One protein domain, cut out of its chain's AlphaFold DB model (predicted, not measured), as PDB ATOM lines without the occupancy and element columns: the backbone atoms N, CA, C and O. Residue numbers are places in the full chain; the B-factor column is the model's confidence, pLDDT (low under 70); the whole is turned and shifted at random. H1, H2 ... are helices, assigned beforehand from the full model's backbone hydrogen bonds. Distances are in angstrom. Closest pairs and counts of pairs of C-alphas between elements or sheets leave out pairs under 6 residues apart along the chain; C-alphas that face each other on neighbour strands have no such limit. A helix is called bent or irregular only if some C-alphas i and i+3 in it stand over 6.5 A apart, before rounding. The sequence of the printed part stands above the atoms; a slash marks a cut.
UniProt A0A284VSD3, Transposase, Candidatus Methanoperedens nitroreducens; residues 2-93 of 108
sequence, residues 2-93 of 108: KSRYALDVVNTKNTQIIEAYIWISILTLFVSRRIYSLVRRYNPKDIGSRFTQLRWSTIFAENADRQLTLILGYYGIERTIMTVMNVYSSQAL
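This is residues 2 to 93 of the 108 residues of the protein "Transposase" of Candidatus Methanoperedens nitroreducens (UniProt A0A284VSD3). One long helix, H2, runs along most of the longest axis; from its last residue the chain folds back through the short H3 and H4, and H5 and H6 then make an open hook, with H6 sticking out alone. The printed part has 92 residues, with six named helices, H1 to H6 in order, and no named strand: all helix. It is loose, with a radius of gyration of the C-alphas of 16.4 A and spans of 48 by 34 by 20 A.

Begin at H1, residues 2 to 5, close to but not clearly touching H2, residues 15 to 42; their closest C-alphas, Tyr 5 and Ser 25, are 7.3 A apart. H3, residues 45 to 50, is close to but not clearly touching H2, with the closest C-alphas, Arg 40 and Gly 48, 6.6 A apart, at a steep tilt of 40 degrees, opposite ways. Look next at H4, residues 53 to 62: it only just touches H2, with 3 pairs of C-alphas within 8 A, and H2 touches it with residues 32 to 36 alone. The closest C-alphas are Ser 32 and Phe 60, 6.9 A apart; the tilt of 68 degrees, opposite ways, is steep, only just short of about perpendicular. H1 and H4 are near each other, with 6 pairs of C-alphas within 10 A. H4 and H5, residues 64 to 74, meet only through their link. H6, residues 81 to 92, is apart from H1, H2, H3, H4 and H5. In H2, H4, H5 and H6 every O i to N i+4 pair is within hydrogen-bond range; H3 has 0 of 2, with 2 of 3 O i to N i+3 pairs, and H1 is too short for an O i to N i+4 pair.

Find C-alpha 2 at (50.482, -18.644, 39.223), where H1 begins, 5.7 A long. From C-alpha 15 at (63.977, -31.335, 31.997) H2 runs 41.0 A. H3, 9.8 A, is irregular: C-alphas 46 and 49 are 7.0 A apart. H4 runs 14.3 A, H5 15.4 A, and H6 16.2 A to C-alpha 92 at (51.000, -41.706, 49.703).

The C-alphas farthest apart, Asp 46 and Leu 93, are 48.8 A apart. The printed part has no cut and no long link. Residues 80 to 93 stand free, and residues 2 to 8 have pLDDT under 70.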
ATOM      1  N   LYS A   2      49.024 -18.476  39.033       46.78
ATOM      2  CA  LYS A   2      50.482 -18.644  39.223       46.78
ATOM      3  C   LYS A   2      50.861 -18.987  40.679       46.78
ATOM      4  O   LYS A   2      51.595 -19.934  40.895       46.78
ATOM      5  N   SER A   3      50.226 -18.333  41.658       53.62
ATOM      6  CA  SER A   3      50.396 -18.609  43.098       53.62
ATOM      7  C   SER A   3      49.859 -19.956  43.605       53.62
ATOM      8  O   SER A   3      50.152 -20.317  44.735       53.62
ATOM      9  N   ARG A   4      49.047 -20.686  42.825       61.25
ATOM     10  CA  ARG A   4      48.487 -21.992  43.232       61.25
ATOM     11  C   ARG A   4      49.173 -23.186  42.572       61.25
ATOM     12  O   ARG A   4      48.997 -24.291  43.058       61.25
ATOM     13  N   TYR A   5      49.925 -22.982  41.489       62.72
ATOM     14  CA  TYR A   5      50.639 -24.081  40.830       62.72
ATOM     15  C   TYR A   5      51.995 -24.386  41.460       62.72
ATOM     16  O   TYR A   5      52.513 -25.465  41.209       62.72
ATOM     17  N   ALA A   6      52.549 -23.460  42.258       67.56
ATOM     18  CA  ALA A   6      53.789 -23.650  43.017       67.56
ATOM     19  C   ALA A   6      54.924 -24.290  42.187       67.56
ATOM     20  O   ALA A   6      55.687 -25.113  42.688       67.56
ATOM     21  N   LEU A   7      55.014 -23.944  40.894       68.69
ATOM     22  CA  LEU A   7      56.024 -24.498  39.981       68.69
ATOM     23  C   LEU A   7      57.445 -24.200  40.469       68.69
ATOM     24  O   LEU A   7      58.362 -24.972  40.226       68.69
ATOM     25  N   ASP A   8      57.599 -23.088  41.179       69.88
ATOM     26  CA  ASP A   8      58.807 -22.630  41.855       69.88
ATOM     27  C   ASP A   8      59.203 -23.488  43.069       69.88
ATOM     28  O   ASP A   8      60.353 -23.439  43.498       69.88
ATOM     29  N   VAL A   9      58.288 -24.303  43.598       70.56
ATOM     30  CA  VAL A   9      58.534 -25.222  44.722       70.56
ATOM     31  C   VAL A   9      58.992 -26.605  44.234       70.56
ATOM     32  O   VAL A   9      59.558 -27.385  45.003       70.56
ATOM     33  N   VAL A  10      58.798 -26.925  42.949       70.12
ATOM     34  CA  VAL A  10      59.207 -28.212  42.371       70.12
ATOM     35  C   VAL A  10      60.721 -28.220  42.141       70.12
ATOM     36  O   VAL A  10      61.222 -27.823  41.091       70.12
ATOM     37  N   ASN A  11      61.470 -28.705  43.132       71.88
ATOM     38  CA  ASN A  11      62.924 -28.835  43.054       71.88
ATOM     39  C   ASN A  11      63.328 -30.124  42.312       71.88
ATOM     40  O   ASN A  11      63.637 -31.144  42.927       71.88
ATOM     41  N   THR A  12      63.297 -30.087  40.979       79.31
ATOM     42  CA  THR A  12      63.791 -31.168  40.112       79.31
ATOM     43  C   THR A  12      64.691 -30.616  39.015       79.31
ATOM     44  O   THR A  12      64.470 -29.517  38.515       79.31
ATOM     45  N   LYS A  13      65.714 -31.385  38.628       84.06
ATOM     46  CA  LYS A  13      66.609 -31.061  37.501       84.06
ATOM     47  C   LYS A  13      66.236 -31.802  36.217       84.06
ATOM     48  O   LYS A  13      66.870 -31.593  35.189       84.06
ATOM     49  N   ASN A  14      65.243 -32.690  36.274       88.75
ATOM     50  CA  ASN A  14      64.815 -33.443  35.105       88.75
ATOM     51  C   ASN A  14      64.004 -32.527  34.175       88.75
ATOM     52  O   ASN A  14      62.884 -32.132  34.499       88.75
ATOM     53  N   THR A  15      64.570 -32.215  33.011       90.38
ATOM     54  CA  THR A  15      63.977 -31.335  31.997       90.38
ATOM     55  C   THR A  15      62.628 -31.826  31.491       90.38
ATOM     56  O   THR A  15      61.721 -31.014  31.350       90.38
ATOM     57  N   GLN A  16      62.442 -33.135  31.307       90.56
ATOM     58  CA  GLN A  16      61.164 -33.693  30.845       90.56
ATOM     59  C   GLN A  16      60.044 -33.439  31.858       90.56
ATOM     60  O   GLN A  16      58.923 -33.093  31.492       90.56
ATOM     61  N   ILE A  17      60.362 -33.573  33.149       87.00
ATOM     62  CA  ILE A  17      59.411 -33.303  34.230       87.00
ATOM     63  C   ILE A  17      59.050 -31.812  34.247       87.00
ATOM     64  O   ILE A  17      57.873 -31.467  34.336       87.00
ATOM     65  N   ILE A  18      60.042 -30.926  34.117       87.06
ATOM     66  CA  ILE A  18      59.826 -29.472  34.060       87.06
ATOM     67  C   ILE A  18      58.934 -29.100  32.868       87.06
ATOM     68  O   ILE A  18      57.955 -28.372  33.036       87.06
ATOM     69  N   GLU A  19      59.232 -29.621  31.678       90.31
ATOM     70  CA  GLU A  19      58.437 -29.388  30.471       90.31
ATOM     71  C   GLU A  19      56.994 -29.861  30.646       90.31
ATOM     72  O   GLU A  19      56.063 -29.104  30.367       90.31
ATOM     73  N   ALA A  20      56.791 -31.073  31.170       90.56
ATOM     74  CA  ALA A  20      55.459 -31.599  31.443       90.56
ATOM     75  C   ALA A  20      54.664 -30.671  32.377       90.56
ATOM     76  O   ALA A  20      53.513 -30.339  32.087       90.56
ATOM     77  N   TYR A  21      55.280 -30.172  33.453       87.19
ATOM     78  CA  TYR A  21      54.634 -29.223  34.362       87.19
ATOM     79  C   TYR A  21      54.271 -27.892  33.693       87.19
ATOM     80  O   TYR A  21      53.191 -27.348  33.957       87.19
ATOM     81  N   ILE A  22      55.131 -27.370  32.814       87.75
ATOM     82  CA  ILE A  22      54.847 -26.155  32.040       87.75
ATOM     83  C   ILE A  22      53.630 -26.386  31.139       87.75
ATOM     84  O   ILE A  22      52.679 -25.599  31.183       87.75
ATOM     85  N   TRP A  23      53.612 -27.484  30.381       93.62
ATOM     86  CA  TRP A  23      52.507 -27.822  29.484       93.62
ATOM     87  C   TRP A  23      51.187 -28.017  30.230       93.62
ATOM     88  O   TRP A  23      50.171 -27.434  29.843       93.62
ATOM     89  N   ILE A  24      51.202 -28.754  31.343       90.44
ATOM     90  CA  ILE A  24      50.025 -28.952  32.200       90.44
ATOM     91  C   ILE A  24      49.512 -27.609  32.733       90.44
ATOM     92  O   ILE A  24      48.306 -27.351  32.721       90.44
ATOM     93  N   SER A  25      50.406 -26.713  33.154       88.38
ATOM     94  CA  SER A  25      50.028 -25.396  33.679       88.38
ATOM     95  C   SER A  25      49.390 -24.505  32.610       88.38
ATOM     96  O   SER A  25      48.381 -23.842  32.874       88.38
ATOM     97  N   ILE A  26      49.943 -24.510  31.393       90.38
ATOM     98  CA  ILE A  26      49.394 -23.784  30.239       90.38
ATOM     99  C   ILE A  26      48.009 -24.332  29.880       90.38
ATOM    100  O   ILE A  26      47.054 -23.560  29.755       90.38
ATOM    101  N   LEU A  27      47.875 -25.655  29.776       91.25
ATOM    102  CA  LEU A  27      46.602 -26.310  29.486       91.25
ATOM    103  C   LEU A  27      45.545 -25.960  30.540       91.25
ATOM    104  O   LEU A  27      44.439 -25.534  30.203       91.25
ATOM    105  N   THR A  28      45.900 -26.056  31.822       90.88
ATOM    106  CA  THR A  28      44.976 -25.760  32.923       90.88
ATOM    107  C   THR A  28      44.542 -24.290  32.911       90.88
ATOM    108  O   THR A  28      43.373 -23.978  33.161       90.88
ATOM    109  N   LEU A  29      45.439 -23.363  32.550       90.88
ATOM    110  CA  LEU A  29      45.096 -21.951  32.359       90.88
ATOM    111  C   LEU A  29      44.086 -21.752  31.220       90.88
ATOM    112  O   LEU A  29      43.132 -20.987  31.387       90.88
ATOM    113  N   PHE A  30      44.269 -22.426  30.080       93.25
ATOM    114  CA  PHE A  30      43.331 -22.350  28.956       93.25
ATOM    115  C   PHE A  30      41.948 -22.884  29.326       93.25
ATOM    116  O   PHE A  30      40.950 -22.193  29.105       93.25
ATOM    117  N   VAL A  31      41.889 -24.061  29.952       91.31
ATOM    118  CA  VAL A  31      40.634 -24.674  30.414       91.31
ATOM    119  C   VAL A  31      39.925 -23.752  31.404       91.31
ATOM    120  O   VAL A  31      38.753 -23.418  31.219       91.31
ATOM    121  N   SER A  32      40.648 -23.242  32.403       93.38
ATOM    122  CA  SER A  32      40.083 -22.327  33.394       93.38
ATOM    123  C   SER A  32      39.531 -21.050  32.773       93.38
ATOM    124  O   SER A  32      38.422 -20.637  33.106       93.38
ATOM    125  N   ARG A  33      40.260 -20.435  31.831       92.06
ATOM    126  CA  ARG A  33      39.785 -19.243  31.113       92.06
ATOM    127  C   ARG A  33      38.541 -19.537  30.283       92.06
ATOM    128  O   ARG A  33      37.632 -18.712  30.249       92.06
ATOM    129  N   ARG A  34      38.477 -20.698  29.623       92.56
ATOM    130  CA  ARG A  34      37.314 -21.082  28.816       92.56
ATOM    131  C   ARG A  34      36.069 -21.248  29.683       92.56
ATOM    132  O   ARG A  34      35.035 -20.669  29.353       92.56
ATOM    133  N   ILE A  35      36.180 -21.974  30.794       92.12
ATOM    134  CA  ILE A  35      35.065 -22.171  31.729       92.12
ATOM    135  C   ILE A  35      34.662 -20.832  32.353       92.12
ATOM    136  O   ILE A  35      33.476 -20.521  32.399       92.12
ATOM    137  N   TYR A  36      35.622 -19.987  32.738       92.06
ATOM    138  CA  TYR A  36      35.329 -18.657  33.272       92.06
ATOM    139  C   TYR A  36      34.495 -17.803  32.315       92.06
ATOM    140  O   TYR A  36      33.510 -17.186  32.721       92.06
ATOM    141  N   SER A  37      34.865 -17.790  31.033       90.88
ATOM    142  CA  SER A  37      34.124 -17.071  29.996       90.88
ATOM    143  C   SER A  37      32.706 -17.609  29.824       90.88
ATOM    144  O   SER A  37      31.780 -16.819  29.654       90.88
ATOM    145  N   LEU A  38      32.512 -18.931  29.910       91.19
ATOM    146  CA  LEU A  38      31.178 -19.536  29.883       91.19
ATOM    147  C   LEU A  38      30.356 -19.113  31.103       91.19
ATOM    148  O   LEU A  38      29.245 -18.619  30.938       91.19
ATOM    149  N   VAL A  39      30.920 -19.220  32.308       90.06
ATOM    150  CA  VAL A  39      30.260 -18.788  33.549       90.06
ATOM    151  C   VAL A  39      29.843 -17.321  33.447       90.06
ATOM    152  O   VAL A  39      28.684 -17.002  33.686       90.06
ATOM    153  N   ARG A  40      30.733 -16.422  33.008       88.25
ATOM    154  CA  ARG A  40      30.396 -15.000  32.830       88.25
ATOM    155  C   ARG A  40      29.328 -14.753  31.766       88.25
ATOM    156  O   ARG A  40      28.569 -13.806  31.907       88.25
ATOM    157  N   ARG A  41      29.264 -15.577  30.717       88.75
ATOM    158  CA  ARG A  41      28.257 -15.455  29.653       88.75
ATOM    159  C   ARG A  41      26.852 -15.824  30.134       88.75
ATOM    160  O   ARG A  41      25.897 -15.207  29.679       88.75
ATOM    161  N   TYR A  42      26.733 -16.816  31.016       88.69
ATOM    162  CA  TYR A  42      25.443 -17.287  31.537       88.69
ATOM    163  C   TYR A  42      24.953 -16.528  32.776       88.69
ATOM    164  O   TYR A  42      23.839 -16.769  33.228       88.69
ATOM    165  N   ASN A  43      25.762 -15.623  33.333       87.25
ATOM    166  CA  ASN A  43      25.373 -14.816  34.484       87.25
ATOM    167  C   ASN A  43      24.940 -13.400  34.061       87.25
ATOM    168  O   ASN A  43      25.490 -12.853  33.099       87.25
ATOM    169  N   PRO A  44      23.988 -12.784  34.787       80.19
ATOM    170  CA  PRO A  44      23.578 -11.400  34.571       80.19
ATOM    171  C   PRO A  44      24.763 -10.411  34.575       80.19
ATOM    172  O   PRO A  44      25.729 -10.551  35.334       80.19
ATOM    173  N   LYS A  45      24.731  -9.414  33.679       73.19
ATOM    174  CA  LYS A  45      25.863  -8.487  33.457       73.19
ATOM    175  C   LYS A  45      26.120  -7.556  34.649       73.19
ATOM    176  O   LYS A  45      27.262  -7.170  34.880       73.19
ATOM    177  N   ASP A  46      25.077  -7.239  35.403       74.19
ATOM    178  CA  ASP A  46      25.051  -6.421  36.619       74.19
ATOM    179  C   ASP A  46      25.902  -7.006  37.757       74.19
ATOM    180  O   ASP A  46      26.573  -6.264  38.473       74.19
ATOM    181  N   ILE A  47      25.988  -8.335  37.865       79.56
ATOM    182  CA  ILE A  47      26.893  -9.014  38.810       79.56
ATOM    183  C   ILE A  47      28.283  -9.280  38.217       79.56
ATOM    184  O   ILE A  47      29.207  -9.630  38.953       79.56
ATOM    185  N   GLY A  48      28.476  -9.076  36.909       74.50
ATOM    186  CA  GLY A  48      29.699  -9.400  36.167       74.50
ATOM    187  C   GLY A  48      30.972  -8.719  36.687       74.50
ATOM    188  O   GLY A  48      32.051  -9.317  36.630       74.50
ATOM    189  N   SER A  49      30.851  -7.508  37.243       78.06
ATOM    190  CA  SER A  49      31.951  -6.759  37.878       78.06
ATOM    191  C   SER A  49      32.456  -7.411  39.171       78.06
ATOM    192  O   SER A  49      33.611  -7.225  39.549       78.06
ATOM    193  N   ARG A  50      31.626  -8.233  39.828       85.69
ATOM    194  CA  ARG A  50      31.956  -8.947  41.075       85.69
ATOM    195  C   ARG A  50      32.668 -10.280  40.831       85.69
ATOM    196  O   ARG A  50      33.205 -10.869  41.772       85.69
ATOM    197  N   PHE A  51      32.722 -10.748  39.584       87.38
ATOM    198  CA  PHE A  51      33.523 -11.907  39.197       87.38
ATOM    199  C   PHE A  51      34.985 -11.475  39.088       87.38
ATOM    200  O   PHE A  51      35.460 -11.039  38.040       87.38
ATOM    201  N   THR A  52      35.708 -11.556  40.202       89.75
ATOM    202  CA  THR A  52      37.144 -11.272  40.215       89.75
ATOM    203  C   THR A  52      37.931 -12.505  39.784       89.75
ATOM    204  O   THR A  52      37.587 -13.644  40.112       89.75
ATOM    205  N   GLN A  53      39.045 -12.285  39.084       87.06
ATOM    206  CA  GLN A  53      39.924 -13.371  38.646       87.06
ATOM    207  C   GLN A  53      40.495 -14.167  39.832       87.06
ATOM    208  O   GLN A  53      40.670 -15.382  39.737       87.06
ATOM    209  N   LEU A  54      40.758 -13.501  40.962       88.62
ATOM    210  CA  LEU A  54      41.250 -14.146  42.179       88.62
ATOM    211  C   LEU A  54      40.219 -15.129  42.745       88.62
ATOM    212  O   LEU A  54      40.550 -16.295  42.985       88.62
ATOM    213  N   ARG A  55      38.963 -14.687  42.891       90.69
ATOM    214  CA  ARG A  55      37.879 -15.530  43.405       90.69
ATOM    215  C   ARG A  55      37.551 -16.668  42.445       90.69
ATOM    216  O   ARG A  55      37.396 -17.801  42.889       90.69
ATOM    217  N   TRP A  56      37.569 -16.401  41.139       92.31
ATOM    218  CA  TRP A  56      37.471 -17.450  40.126       92.31
ATOM    219  C   TRP A  56      38.570 -18.504  40.282       92.31
ATOM    220  O   TRP A  56      38.278 -19.694  40.334       92.31
ATOM    221  N   SER A  57      39.833 -18.083  40.405       90.31
ATOM    222  CA  SER A  57      40.948 -19.030  40.515       90.31
ATOM    223  C   SER A  57      40.874 -19.908  41.766       90.31
ATOM    224  O   SER A  57      41.356 -21.037  41.744       90.31
ATOM    225  N   THR A  58      40.244 -19.400  42.828       91.44
ATOM    226  CA  THR A  58      39.984 -20.130  44.071       91.44
ATOM    227  C   THR A  58      38.936 -21.215  43.858       91.44
ATOM    228  O   THR A  58      39.237 -22.393  44.040       91.44
ATOM    229  N   ILE A  59      37.765 -20.829  43.345       92.69
ATOM    230  CA  ILE A  59      36.655 -21.748  43.058       92.69
ATOM    231  C   ILE A  59      37.081 -22.825  42.056       92.69
ATOM    232  O   ILE A  59      36.782 -24.001  42.248       92.69
ATOM    233  N   PHE A  60      37.794 -22.436  40.997       92.69
ATOM    234  CA  PHE A  60      38.263 -23.359  39.968       92.69
ATOM    235  C   PHE A  60      39.181 -24.443  40.545       92.69
ATOM    236  O   PHE A  60      39.002 -25.614  40.232       92.69
ATOM    237  N   ALA A  61      40.141 -24.066  41.392       90.81
ATOM    238  CA  ALA A  61      41.074 -25.017  41.989       90.81
ATOM    239  C   ALA A  61      40.400 -25.913  43.044       90.81
ATOM    240  O   ALA A  61      40.625 -27.116  43.049       90.81
ATOM    241  N   GLU A  62      39.525 -25.360  43.887       92.38
ATOM    242  CA  GLU A  62      38.782 -26.133  44.900       92.38
ATOM    243  C   GLU A  62      37.819 -27.152  44.282       92.38
ATOM    244  O   GLU A  62      37.558 -28.200  44.863       92.38
ATOM    245  N   ASN A  63      37.310 -26.869  43.083       92.81
ATOM    246  CA  ASN A  63      36.413 -27.767  42.362       92.81
ATOM    247  C   ASN A  63      37.128 -28.575  41.269       92.81
ATOM    248  O   ASN A  63      36.447 -29.157  40.425       92.81
ATOM    249  N   ALA A  64      38.466 -28.604  41.231       89.69
ATOM    250  CA  ALA A  64      39.216 -29.331  40.201       89.69
ATOM    251  C   ALA A  64      38.876 -30.830  40.201       89.69
ATOM    252  O   ALA A  64      38.685 -31.428  39.144       89.69
ATOM    253  N   ASP A  65      38.697 -31.408  41.387       87.50
ATOM    254  CA  ASP A  65      38.314 -32.806  41.539       87.50
ATOM    255  C   ASP A  65      36.927 -33.107  40.936       87.50
ATOM    256  O   ASP A  65      36.759 -34.036  40.146       87.50
ATOM    257  N   ARG A  66      35.928 -32.261  41.210       90.62
ATOM    258  CA  ARG A  66      34.589 -32.395  40.611       90.62
ATOM    259  C   ARG A  66      34.625 -32.213  39.097       90.62
ATOM    260  O   ARG A  66      33.981 -32.966  38.376       90.62
ATOM    261  N   GLN A  67      35.409 -31.253  38.610       89.94
ATOM    262  CA  GLN A  67      35.598 -31.039  37.174       89.94
ATOM    263  C   GLN A  67      36.186 -32.282  36.501       89.94
ATOM    264  O   GLN A  67      35.672 -32.711  35.471       89.94
ATOM    265  N   LEU A  68      37.198 -32.902  37.111       87.38
ATOM    266  CA  LEU A  68      37.754 -34.159  36.620       87.38
ATOM    267  C   LEU A  68      36.699 -35.275  36.612       87.38
ATOM    268  O   LEU A  68      36.648 -36.042  35.660       87.38
ATOM    269  N   THR A  69      35.829 -35.349  37.626       90.50
ATOM    270  CA  THR A  69      34.738 -36.346  37.675       90.50
ATOM    271  C   THR A  69      33.809 -36.197  36.475       90.50
ATOM    272  O   THR A  69      33.514 -37.177  35.801       90.50
ATOM    273  N   LEU A  70      33.383 -34.966  36.180       90.50
ATOM    274  CA  LEU A  70      32.483 -34.678  35.061       90.50
ATOM    275  C   LEU A  70      33.126 -34.992  33.705       90.50
ATOM    276  O   LEU A  70      32.461 -35.534  32.827       90.50
ATOM    277  N   ILE A  71      34.415 -34.680  33.540       89.00
ATOM    278  CA  ILE A  71      35.159 -34.994  32.313       89.00
ATOM    279  C   ILE A  71      35.252 -36.509  32.125       89.00
ATOM    280  O   ILE A  71      34.943 -37.002  31.047       89.00
ATOM    281  N   LEU A  72      35.644 -37.251  33.162       89.19
ATOM    282  CA  LEU A  72      35.738 -38.710  33.091       89.19
ATOM    283  C   LEU A  72      34.372 -39.343  32.800       89.19
ATOM    284  O   LEU A  72      34.274 -40.178  31.904       89.19
ATOM    285  N   GLY A  73      33.312 -38.870  33.462       92.12
ATOM    286  CA  GLY A  73      31.946 -39.325  33.216       92.12
ATOM    287  C   GLY A  73      31.483 -39.090  31.775       92.12
ATOM    288  O   GLY A  73      30.856 -39.967  31.190       92.12
ATOM    289  N   TYR A  74      31.859 -37.962  31.160       92.00
ATOM    290  CA  TYR A  74      31.593 -37.705  29.738       92.00
ATOM    291  C   TYR A  74      32.261 -38.738  28.812       92.00
ATOM    292  O   TYR A  74      31.694 -39.097  27.785       92.00
ATOM    293  N   TYR A  75      33.431 -39.257  29.190       93.81
ATOM    294  CA  TYR A  75      34.121 -40.334  28.470       93.81
ATOM    295  C   TYR A  75      33.658 -41.746  28.869       93.81
ATOM    296  O   TYR A  75      34.266 -42.726  28.445       93.81
ATOM    297  N   GLY A  76      32.607 -41.877  29.688       93.00
ATOM    298  CA  GLY A  76      32.136 -43.170  30.192       93.00
ATOM    299  C   GLY A  76      33.067 -43.810  31.226       93.00
ATOM    300  O   GLY A  76      32.944 -44.998  31.511       93.00
ATOM    301  N   ILE A  77      34.005 -43.041  31.787       90.56
ATOM    302  CA  ILE A  77      34.928 -43.501  32.823       90.56
ATOM    303  C   ILE A  77      34.335 -43.142  34.181       90.56
ATOM    304  O   ILE A  77      34.316 -41.979  34.593       90.56
ATOM    305  N   GLU A  78      33.869 -44.153  34.902       88.44
ATOM    306  CA  GLU A  78      33.366 -43.967  36.255       88.44
ATOM    307  C   GLU A  78      34.520 -43.878  37.258       88.44
ATOM    308  O   GLU A  78      35.412 -44.731  37.312       88.44
ATOM    309  N   ARG A  79      34.496 -42.840  38.099       85.94
ATOM    310  CA  ARG A  79      35.445 -42.729  39.203       85.94
ATOM    311  C   ARG A  79      34.915 -43.487  40.417       85.94
ATOM    312  O   ARG A  79      34.239 -42.926  41.273       85.94
ATOM    313  N   THR A  80      35.248 -44.768  40.478       89.75
ATOM    314  CA  THR A  80      34.866 -45.638  41.593       89.75
ATOM    315  C   THR A  80      35.708 -45.365  42.842       89.75
ATOM    316  O   THR A  80      36.789 -44.768  42.771       89.75
ATOM    317  N   ILE A  81      35.257 -45.878  43.991       87.38
ATOM    318  CA  ILE A  81      36.047 -45.857  45.229       87.38
ATOM    319  C   ILE A  81      37.419 -46.519  45.042       87.38
ATOM    320  O   ILE A  81      38.414 -46.026  45.563       87.38
ATOM    321  N   MET A  82      37.499 -47.573  44.225       88.75
ATOM    322  CA  MET A  82      38.751 -48.265  43.920       88.75
ATOM    323  C   MET A  82      39.718 -47.364  43.148       88.75
ATOM    324  O   MET A  82      40.907 -47.307  43.454       88.75
ATOM    325  N   THR A  83      39.206 -46.599  42.182       84.38
ATOM    326  CA  THR A  83      40.005 -45.634  41.418       84.38
ATOM    327  C   THR A  83      40.606 -44.572  42.341       84.38
ATOM    328  O   THR A  83      41.782 -44.238  42.209       84.38
ATOM    329  N   VAL A  84      39.827 -44.079  43.309       84.88
ATOM    330  CA  VAL A  84      40.300 -43.110  44.311       84.88
ATOM    331  C   VAL A  84      41.355 -43.736  45.228       84.88
ATOM    332  O   VAL A  84      42.424 -43.154  45.412       84.88
ATOM    333  N   MET A  85      41.108 -44.944  45.741       89.12
ATOM    334  CA  MET A  85      42.050 -45.663  46.608       89.12
ATOM    335  C   MET A  85      43.392 -45.942  45.921       89.12
ATOM    336  O   MET A  85      44.442 -45.814  46.552       89.12
ATOM    337  N   ASN A  86      43.387 -46.257  44.625       87.12
ATOM    338  CA  ASN A  86      44.612 -46.453  43.845       87.12
ATOM    339  C   ASN A  86      45.420 -45.154  43.695       87.12
ATOM    340  O   ASN A  86      46.650 -45.164  43.792       87.12
ATOM    341  N   VAL A  87      44.746 -44.015  43.506       84.00
ATOM    342  CA  VAL A  87      45.417 -42.707  43.473       84.00
ATOM    343  C   VAL A  87      46.027 -42.393  44.837       84.00
ATOM    344  O   VAL A  87      47.191 -42.015  44.904       84.00
ATOM    345  N   TYR A  88      45.294 -42.611  45.928       88.00
ATOM    346  CA  TYR A  88      45.824 -42.381  47.275       88.00
ATOM    347  C   TYR A  88      47.021 -43.273  47.575       88.00
ATOM    348  O   TYR A  88      48.038 -42.779  48.042       88.00
ATOM    349  N   SER A  89      46.939 -44.558  47.237       88.62
ATOM    350  CA  SER A  89      48.034 -45.505  47.467       88.62
ATOM    351  C   SER A  89      49.289 -45.135  46.673       88.62
ATOM    352  O   SER A  89      50.394 -45.220  47.198       88.62
ATOM    353  N   SER A  90      49.133 -44.671  45.428       83.00
ATOM    354  CA  SER A  90      50.274 -44.244  44.605       83.00
ATOM    355  C   SER A  90      50.880 -42.911  45.053       83.00
ATOM    356  O   SER A  90      52.092 -42.750  44.966       83.00
ATOM    357  N   GLN A  91      50.074 -41.970  45.560       79.88
ATOM    358  CA  GLN A  91      50.559 -40.663  46.026       79.88
ATOM    359  C   GLN A  91      51.054 -40.659  47.475       79.88
ATOM    360  O   GLN A  91      51.888 -39.831  47.827       79.88
ATOM    361  N   ALA A  92      50.548 -41.558  48.321       85.00
ATOM    362  CA  ALA A  92      51.000 -41.706  49.703       85.00
ATOM    363  C   ALA A  92      52.385 -42.361  49.799       85.00
ATOM    364  O   ALA A  92      53.042 -42.260  50.835       85.00
ATOM    365  N   LEU A  93      52.825 -43.038  48.735       81.12
ATOM    366  CA  LEU A  93      54.139 -43.656  48.672       81.12
ATOM    367  C   LEU A  93      55.206 -42.566  48.535       81.12
ATOM    368  O   LEU A  93      55.378 -41.981  47.470       81.12
TER     369      LEU A  93